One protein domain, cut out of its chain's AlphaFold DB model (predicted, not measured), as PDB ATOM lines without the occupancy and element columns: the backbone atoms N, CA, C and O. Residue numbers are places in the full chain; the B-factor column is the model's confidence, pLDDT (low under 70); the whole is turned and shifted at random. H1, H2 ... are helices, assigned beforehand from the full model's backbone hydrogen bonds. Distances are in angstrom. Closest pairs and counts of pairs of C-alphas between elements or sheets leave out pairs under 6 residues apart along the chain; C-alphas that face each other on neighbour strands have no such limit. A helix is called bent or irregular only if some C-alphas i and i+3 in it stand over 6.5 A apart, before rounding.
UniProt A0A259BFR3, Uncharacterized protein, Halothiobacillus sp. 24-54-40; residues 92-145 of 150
ATOM      1  N   GLY A  92     113.942 124.851 187.221       78.44
ATOM      2  CA  GLY A  92     113.001 123.772 187.481       78.44
ATOM      3  C   GLY A  92     113.658 122.401 187.460       78.44
ATOM      4  O   GLY A  92     114.868 122.263 187.244       78.44
ATOM      5  N   PHE A  93     112.832 121.389 187.689       85.31
ATOM      6  CA  PHE A  93     113.220 119.986 187.647       85.31
ATOM      7  C   PHE A  93     112.785 119.357 186.325       85.31
ATOM      8  O   PHE A  93     111.833 119.819 185.693       85.31
ATOM      9  N   LEU A  94     113.490 118.311 185.905       84.25
ATOM     10  CA  LEU A  94     113.121 117.517 184.742       84.25
ATOM     11  C   LEU A  94     111.760 116.866 184.963       84.25
ATOM     12  O   LEU A  94     111.501 116.270 186.010       84.25
ATOM     13  N   SER A  95     110.899 116.961 183.954       86.12
ATOM     14  CA  SER A  95     109.658 116.204 183.934       86.12
ATOM     15  C   SER A  95     109.941 114.725 183.658       86.12
ATOM     16  O   SER A  95     110.988 114.349 183.126       86.12
ATOM     17  N   PHE A  96     108.966 113.865 183.949       85.75
ATOM     18  CA  PHE A  96     109.054 112.447 183.595       85.75
ATOM     19  C   PHE A  96     109.258 112.234 182.081       85.75
ATOM     20  O   PHE A  96     109.945 111.303 181.667       85.75
ATOM     21  N   ARG A  97     108.721 113.135 181.246       86.06
ATOM     22  CA  ARG A  97     108.923 113.108 179.790       86.06
ATOM     23  C   ARG A  97     110.368 113.418 179.408       86.06
ATOM     24  O   ARG A  97     110.908 112.743 178.539       86.06
ATOM     25  N   ASP A  98     111.000 114.382 180.073       87.12
ATOM     26  CA  ASP A  98     112.408 114.727 179.836       87.12
ATOM     27  C   ASP A  98     113.343 113.569 180.214       87.12
ATOM     28  O   ASP A  98     114.293 113.268 179.490       87.12
ATOM     29  N   LEU A  99     113.051 112.886 181.327       86.94
ATOM     30  CA  LEU A  99     113.797 111.701 181.761       86.94
ATOM     31  C   LEU A  99     113.626 110.534 180.782       86.94
ATOM     32  O   LEU A  99     114.614 109.895 180.421       86.94
ATOM     33  N   ASN A 100     112.405 110.292 180.296       88.94
ATOM     34  CA  ASN A 100     112.149 109.272 179.276       88.94
ATOM     35  C   ASN A 100     112.852 109.586 177.956       88.94
ATOM     36  O   ASN A 100     113.437 108.687 177.358       88.94
ATOM     37  N   TRP A 101     112.850 110.850 177.528       90.25
ATOM     38  CA  TRP A 101     113.599 111.285 176.353       90.25
ATOM     39  C   TRP A 101     115.099 111.034 176.528       90.25
ATOM     40  O   TRP A 101     115.740 110.455 175.654       90.25
ATOM     41  N   MET A 102     115.664 111.395 177.685       88.81
ATOM     42  CA  MET A 102     117.077 111.154 177.983       88.81
ATOM     43  C   MET A 102     117.392 109.653 177.970       88.81
ATOM     44  O   MET A 102     118.396 109.238 177.392       88.81
ATOM     45  N   HIS A 103     116.500 108.825 178.518       88.88
ATOM     46  CA  HIS A 103     116.621 107.373 178.451       88.88
ATOM     47  C   HIS A 103     116.560 106.855 177.003       88.88
ATOM     48  O   HIS A 103     117.407 106.054 176.608       88.88
ATOM     49  N   ALA A 104     115.635 107.350 176.177       87.38
ATOM     50  CA  ALA A 104     115.552 107.004 174.759       87.38
ATOM     51  C   ALA A 104     116.835 107.385 173.998       87.38
ATOM     52  O   ALA A 104     117.364 106.579 173.232       87.38
ATOM     53  N   MET A 105     117.410 108.558 174.279       87.81
ATOM     54  CA  MET A 105     118.692 108.977 173.703       87.81
ATOM     55  C   MET A 105     119.850 108.071 174.138       87.81
ATOM     56  O   MET A 105     120.716 107.770 173.321       87.81
ATOM     57  N   THR A 106     119.854 107.569 175.379       88.12
ATOM     58  CA  THR A 106     120.856 106.574 175.813       88.12
ATOM     59  C   THR A 106     120.665 105.195 175.186       88.12
ATOM     60  O   THR A 106     121.645 104.487 174.984       88.12
ATOM     61  N   LYS A 107     119.434 104.810 174.827       87.44
ATOM     62  CA  LYS A 107     119.195 103.586 174.043       87.44
ATOM     63  C   LYS A 107     119.718 103.729 172.617       87.44
ATOM     64  O   LYS A 107     120.283 102.781 172.082       87.44
ATOM     65  N   ARG A 108     119.550 104.914 172.021       85.19
ATOM     66  CA  ARG A 108     120.071 105.239 170.687       85.19
ATOM     67  C   ARG A 108     121.601 105.311 170.668       85.19
ATOM     68  O   ARG A 108     122.213 104.815 169.729       85.19
ATOM     69  N   HIS A 109     122.199 105.882 171.714       86.94
ATOM     70  CA  HIS A 109     123.647 106.043 171.877       86.94
ATOM     71  C   HIS A 109     124.104 105.453 173.220       86.94
ATOM     72  O   HIS A 109     124.150 106.173 174.223       86.94
ATOM     73  N   PRO A 110     124.465 104.156 173.273       86.62
ATOM     74  CA  PRO A 110     124.795 103.476 174.531       86.62
ATOM     75  C   PRO A 110     126.032 104.048 175.241       86.62
ATOM     76  O   PRO A 110     126.157 103.917 176.458       86.62
ATOM     77  N   SER A 111     126.911 104.754 174.524       87.31
ATOM     78  CA  SER A 111     128.052 105.498 175.085       87.31
ATOM     79  C   SER A 111     127.636 106.602 176.070       87.31
ATOM     80  O   SER A 111     128.413 106.967 176.952       87.31
ATOM     81  N   LEU A 112     126.405 107.115 175.966       86.75
ATOM     82  CA  LEU A 112     125.881 108.171 176.836       86.75
ATOM     83  C   LEU A 112     125.385 107.653 178.195       86.75
ATOM     84  O   LEU A 112     125.150 108.459 179.099       86.75
ATOM     85  N   LEU A 113     125.229 106.333 178.356       87.75
ATOM     86  CA  LEU A 113     124.615 105.727 179.540       87.75
ATOM     87  C   LEU A 113     125.387 106.058 180.818       87.75
ATOM     88  O   LEU A 113     124.780 106.542 181.767       87.75
ATOM     89  N   ALA A 114     126.714 105.913 180.816       83.56
ATOM     90  CA  ALA A 114     127.549 106.181 181.991       83.56
ATOM     91  C   ALA A 114     127.404 107.624 182.522       83.56
ATOM     92  O   ALA A 114     127.502 107.864 183.721       83.56
ATOM     93  N   GLY A 115     127.150 108.594 181.634       81.38
ATOM     94  CA  GLY A 115     126.929 109.991 182.015       81.38
ATOM     95  C   GLY A 115     125.488 110.305 182.425       81.38
ATOM     96  O   GLY A 115     125.262 111.238 183.190       81.38
ATOM     97  N   ALA A 116     124.510 109.547 181.923       85.50
ATOM     98  CA  ALA A 116     123.092 109.757 182.211       85.50
ATOM     99  C   ALA A 116     122.583 108.943 183.410       85.50
ATOM    100  O   ALA A 116     121.563 109.301 183.997       85.50
ATOM    101  N   GLU A 117     123.275 107.863 183.779       86.62
ATOM    102  CA  GLU A 117     122.853 106.905 184.804       86.62
ATOM    103  C   GLU A 117     122.562 107.578 186.149       86.62
ATOM    104  O   GLU A 117     121.524 107.319 186.756       86.62
ATOM    105  N   ILE A 118     123.409 108.533 186.548       87.12
ATOM    106  CA  ILE A 118     123.261 109.319 187.782       87.12
ATOM    107  C   ILE A 118     121.911 110.049 187.819       87.12
ATOM    108  O   ILE A 118     121.285 110.162 188.871       87.12
ATOM    109  N   TYR A 119     121.440 110.535 186.670       87.06
ATOM    110  CA  TYR A 119     120.167 111.240 186.565       87.06
ATOM    111  C   TYR A 119     118.987 110.276 186.430       87.06
ATOM    112  O   TYR A 119     117.941 110.507 187.028       87.06
ATOM    113  N   LEU A 120     119.148 109.188 185.673       86.25
ATOM    114  CA  LEU A 120     118.090 108.201 185.439       86.25
ATOM    115  C   LEU A 120     117.758 107.375 186.690       86.25
ATOM    116  O   LEU A 120     116.605 107.004 186.884       86.25
ATOM    117  N   GLN A 121     118.746 107.104 187.544       88.19
ATOM    118  CA  GLN A 121     118.571 106.359 188.797       88.19
ATOM    119  C   GLN A 121     118.314 107.267 190.009       88.19
ATOM    120  O   GLN A 121     118.171 106.782 191.136       88.19
ATOM    121  N   SER A 122     118.266 108.586 189.802       85.50
ATOM    122  CA  SER A 122     118.061 109.541 190.883       85.50
ATOM    123  C   SER A 122     116.700 109.330 191.546       85.50
ATOM    124  O   SER A 122     115.653 109.405 190.907       85.50
ATOM    125  N   LYS A 123     116.711 109.120 192.867       83.00
ATOM    126  CA  LYS A 123     115.491 109.090 193.693       83.00
ATOM    127  C   LYS A 123     114.973 110.492 194.020       83.00
ATOM    128  O   LYS A 123     113.863 110.634 194.524       83.00
ATOM    129  N   THR A 124     115.784 111.517 193.773       85.88
ATOM    130  CA  THR A 124     115.445 112.923 193.991       85.88
ATOM    131  C   THR A 124     115.145 113.623 192.662       85.88
ATOM    132  O   THR A 124     115.649 113.197 191.616       85.88
ATOM    133  N   PRO A 125     114.341 114.704 192.675       84.06
ATOM    134  CA  PRO A 125     114.063 115.489 191.477       84.06
ATOM    135  C   PRO A 125     115.356 115.973 190.810       84.06
ATOM    136  O   PRO A 125     116.185 116.634 191.437       84.06
ATOM    137  N   VAL A 126     115.528 115.647 189.529       86.06
ATOM    138  CA  VAL A 126     116.734 116.000 188.771       86.06
ATOM    139  C   VAL A 126     116.623 117.443 188.279       86.06
ATOM    140  O   VAL A 126     115.605 117.793 187.680       86.06
ATOM    141  N   PRO A 127     117.636 118.300 188.489       87.25
ATOM    142  CA  PRO A 127     117.596 119.672 187.996       87.25
ATOM    143  C   PRO A 127     117.653 119.718 186.466       87.25
ATOM    144  O   PRO A 127     118.340 118.918 185.830       87.25
ATOM    145  N   MET A 128     117.009 120.724 185.870       84.50
ATOM    146  CA  MET A 128     117.041 120.981 184.422       84.50
ATOM    147  C   MET A 128     118.473 121.106 183.859       84.50
ATOM    148  O   MET A 128     118.729 120.802 182.694       84.50
ATOM    149  N   ASP A 129     119.440 121.493 184.695       83.62
ATOM    150  CA  ASP A 129     120.855 121.564 184.319       83.62
ATOM    151  C   ASP A 129     121.465 120.212 183.927       83.62
ATOM    152  O   ASP A 129     122.443 120.197 183.178       83.62
ATOM    153  N   ALA A 130     120.874 119.086 184.337       85.88
ATOM    154  CA  ALA A 130     121.287 117.765 183.872       85.88
ATOM    155  C   ALA A 130     121.189 117.647 182.342       85.88
ATOM    156  O   ALA A 130     122.140 117.202 181.702       85.88
ATOM    157  N   LEU A 131     120.118 118.163 181.722       86.19
ATOM    158  CA  LEU A 131     119.998 118.201 180.258       86.19
ATOM    159  C   LEU A 131     121.080 119.080 179.616       86.19
ATOM    160  O   LEU A 131     121.613 118.739 178.561       86.19
ATOM    161  N   ARG A 132     121.466 120.185 180.267       83.94
ATOM    162  CA  ARG A 132     122.552 121.059 179.786       83.94
ATOM    163  C   ARG A 132     123.921 120.376 179.865       83.94
ATOM    164  O   ARG A 132     124.809 120.680 179.067       83.94
ATOM    165  N   GLN A 133     124.119 119.494 180.842       85.56
ATOM    166  CA  GLN A 133     125.344 118.704 180.987       85.56
ATOM    167  C   GLN A 133     125.368 117.503 180.037       85.56
ATOM    168  O   GLN A 133     126.426 117.192 179.497       85.56
ATOM    169  N   PHE A 134     124.210 116.897 179.776       88.06
ATOM    170  CA  PHE A 134     124.034 115.785 178.845       88.06
ATOM    171  C   PHE A 134     124.216 116.202 177.376       88.06
ATOM    172  O   PHE A 134     124.854 115.497 176.593       88.06
ATOM    173  N   TRP A 135     123.708 117.382 177.009       88.94
ATOM    174  CA  TRP A 135     123.635 117.854 175.624       88.94
ATOM    175  C   TRP A 135     124.961 117.839 174.834       88.94
ATOM    176  O   TRP A 135     124.952 117.331 173.714       88.94
ATOM    177  N   PRO A 136     126.112 118.324 175.348       86.06
ATOM    178  CA  PRO A 136     127.362 118.316 174.583       86.06
ATOM    179  C   PRO A 136     127.805 116.909 174.172       86.06
ATOM    180  O   PRO A 136     128.287 116.723 173.058       86.06
ATOM    181  N   ASN A 137     127.628 115.923 175.056       88.00
ATOM    182  CA  ASN A 137     127.988 114.537 174.768       88.00
ATOM    183  C   ASN A 137     127.049 113.950 173.713       88.00
ATOM    184  O   ASN A 137     127.517 113.319 172.773       88.00
ATOM    185  N   LEU A 138     125.748 114.238 173.819       87.69
ATOM    186  CA  LEU A 138     124.761 113.833 172.820       87.69
ATOM    187  C   LEU A 138     125.079 114.399 171.430       87.69
ATOM    188  O   LEU A 138     125.051 113.657 170.453       87.69
ATOM    189  N   VAL A 139     125.416 115.690 171.331       86.44
ATOM    190  CA  VAL A 139     125.797 116.305 170.049       86.44
ATOM    191  C   VAL A 139     127.036 115.637 169.469       86.44
ATOM    192  O   VAL A 139     127.034 115.295 168.293       86.44
ATOM    193  N   ASN A 140     128.066 115.397 170.284       85.75
ATOM    194  CA  ASN A 140     129.287 114.744 169.812       85.75
ATOM    195  C   ASN A 140     129.012 113.333 169.264       85.75
ATOM    196  O   ASN A 140     129.574 112.955 168.240       85.75
ATOM    197  N   GLU A 141     128.161 112.548 169.929       85.50
ATOM    198  CA  GLU A 141     127.807 111.197 169.470       85.50
ATOM    199  C   GLU A 141     126.940 111.228 168.205       85.50
ATOM    200  O   GLU A 141     127.175 110.454 167.278       85.50
ATOM    201  N   GLU A 142     126.006 112.172 168.095       84.75
ATOM    202  CA  GLU A 142     125.223 112.384 166.873       84.75
ATOM    203  C   GLU A 142     126.087 112.841 165.693       84.75
ATOM    204  O   GLU A 142     125.852 112.432 164.558       84.75
ATOM    205  N   GLU A 143     127.113 113.657 165.931       82.06
ATOM    206  CA  GLU A 143     128.059 114.068 164.891       82.06
ATOM    207  C   GLU A 143     128.972 112.932 164.440       82.06
ATOM    208  O   GLU A 143     129.223 112.809 163.244       82.06
ATOM    209  N   LYS A 144     129.415 112.070 165.361       82.06
ATOM    210  CA  LYS A 144     130.152 110.845 165.014       82.06
ATOM    211  C   LYS A 144     129.293 109.854 164.234       82.06
ATOM    212  O   LYS A 144     129.799 109.178 163.346       82.06
ATOM    213  N   SER A 145     128.014 109.758 164.588       73.81
ATOM    214  CA  SER A 145     127.071 108.805 163.995       73.81
ATOM    215  C   SER A 145     126.557 109.244 162.621       73.81
ATOM    216  O   SER A 145     125.938 108.450 161.915       73.81
TER     217      SER A 145
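This is residues 92 to 145 of the 150 residues of an uncharacterized protein of Halothiobacillus sp. 24-54-40 (UniProt A0A259BFR3). Three helices lie side by side in an up-and-down bundle, each running against the one before, their centres making a triangle. A short loop joins H2 to H3, the longest helix. The 54 printed residues hold H1, H2 and H3 in that order and no named strand: all helix, compact, with a radius of gyration of the C-alphas of 10.6 A, elongated at 32 by 17 by 17 A.

H1, residues 96 to 108, begins at C-alpha 96 (109.054, 112.447, 183.595) and spans 18.4 A. H2, residues 110 to 120, spans 13.6 A and is only just irregular: C-alphas 111 and 114 are 7.0 A apart. H3, residues 129 to 145, spans 24.8 A to C-alpha 145 (127.071, 108.805, 163.995). It has a kink of 30 degrees near residue 137 and is only just irregular: C-alphas 133 and 136 are 6.7 A apart.

H1 and H2 form a helical hairpin and touch, closest at the C-alphas of Thr 106 and Leu 113, 5.4 A, at a shallow tilt of 22 degrees. H2 and H3 form another, closest at the C-alphas of Ala 116 and Phe 134, 7.0 A. H1 and H3 are close but not clearly touching, the closest C-alphas, of Met 105 and Leu 138, being 7.8 A apart. Every O i to N i+4 pair is within hydrogen-bond range in H1, 11 of 13 in H3 and 3 of 7 in H2, which has 5 of 8 O i to N i+3 pairs in range.

The C-alphas farthest apart, of Thr 124 and Lys 144, are 32.6 A apart. The printed part has no cut and no long link, and no printed residue is under 70 in pLDDT.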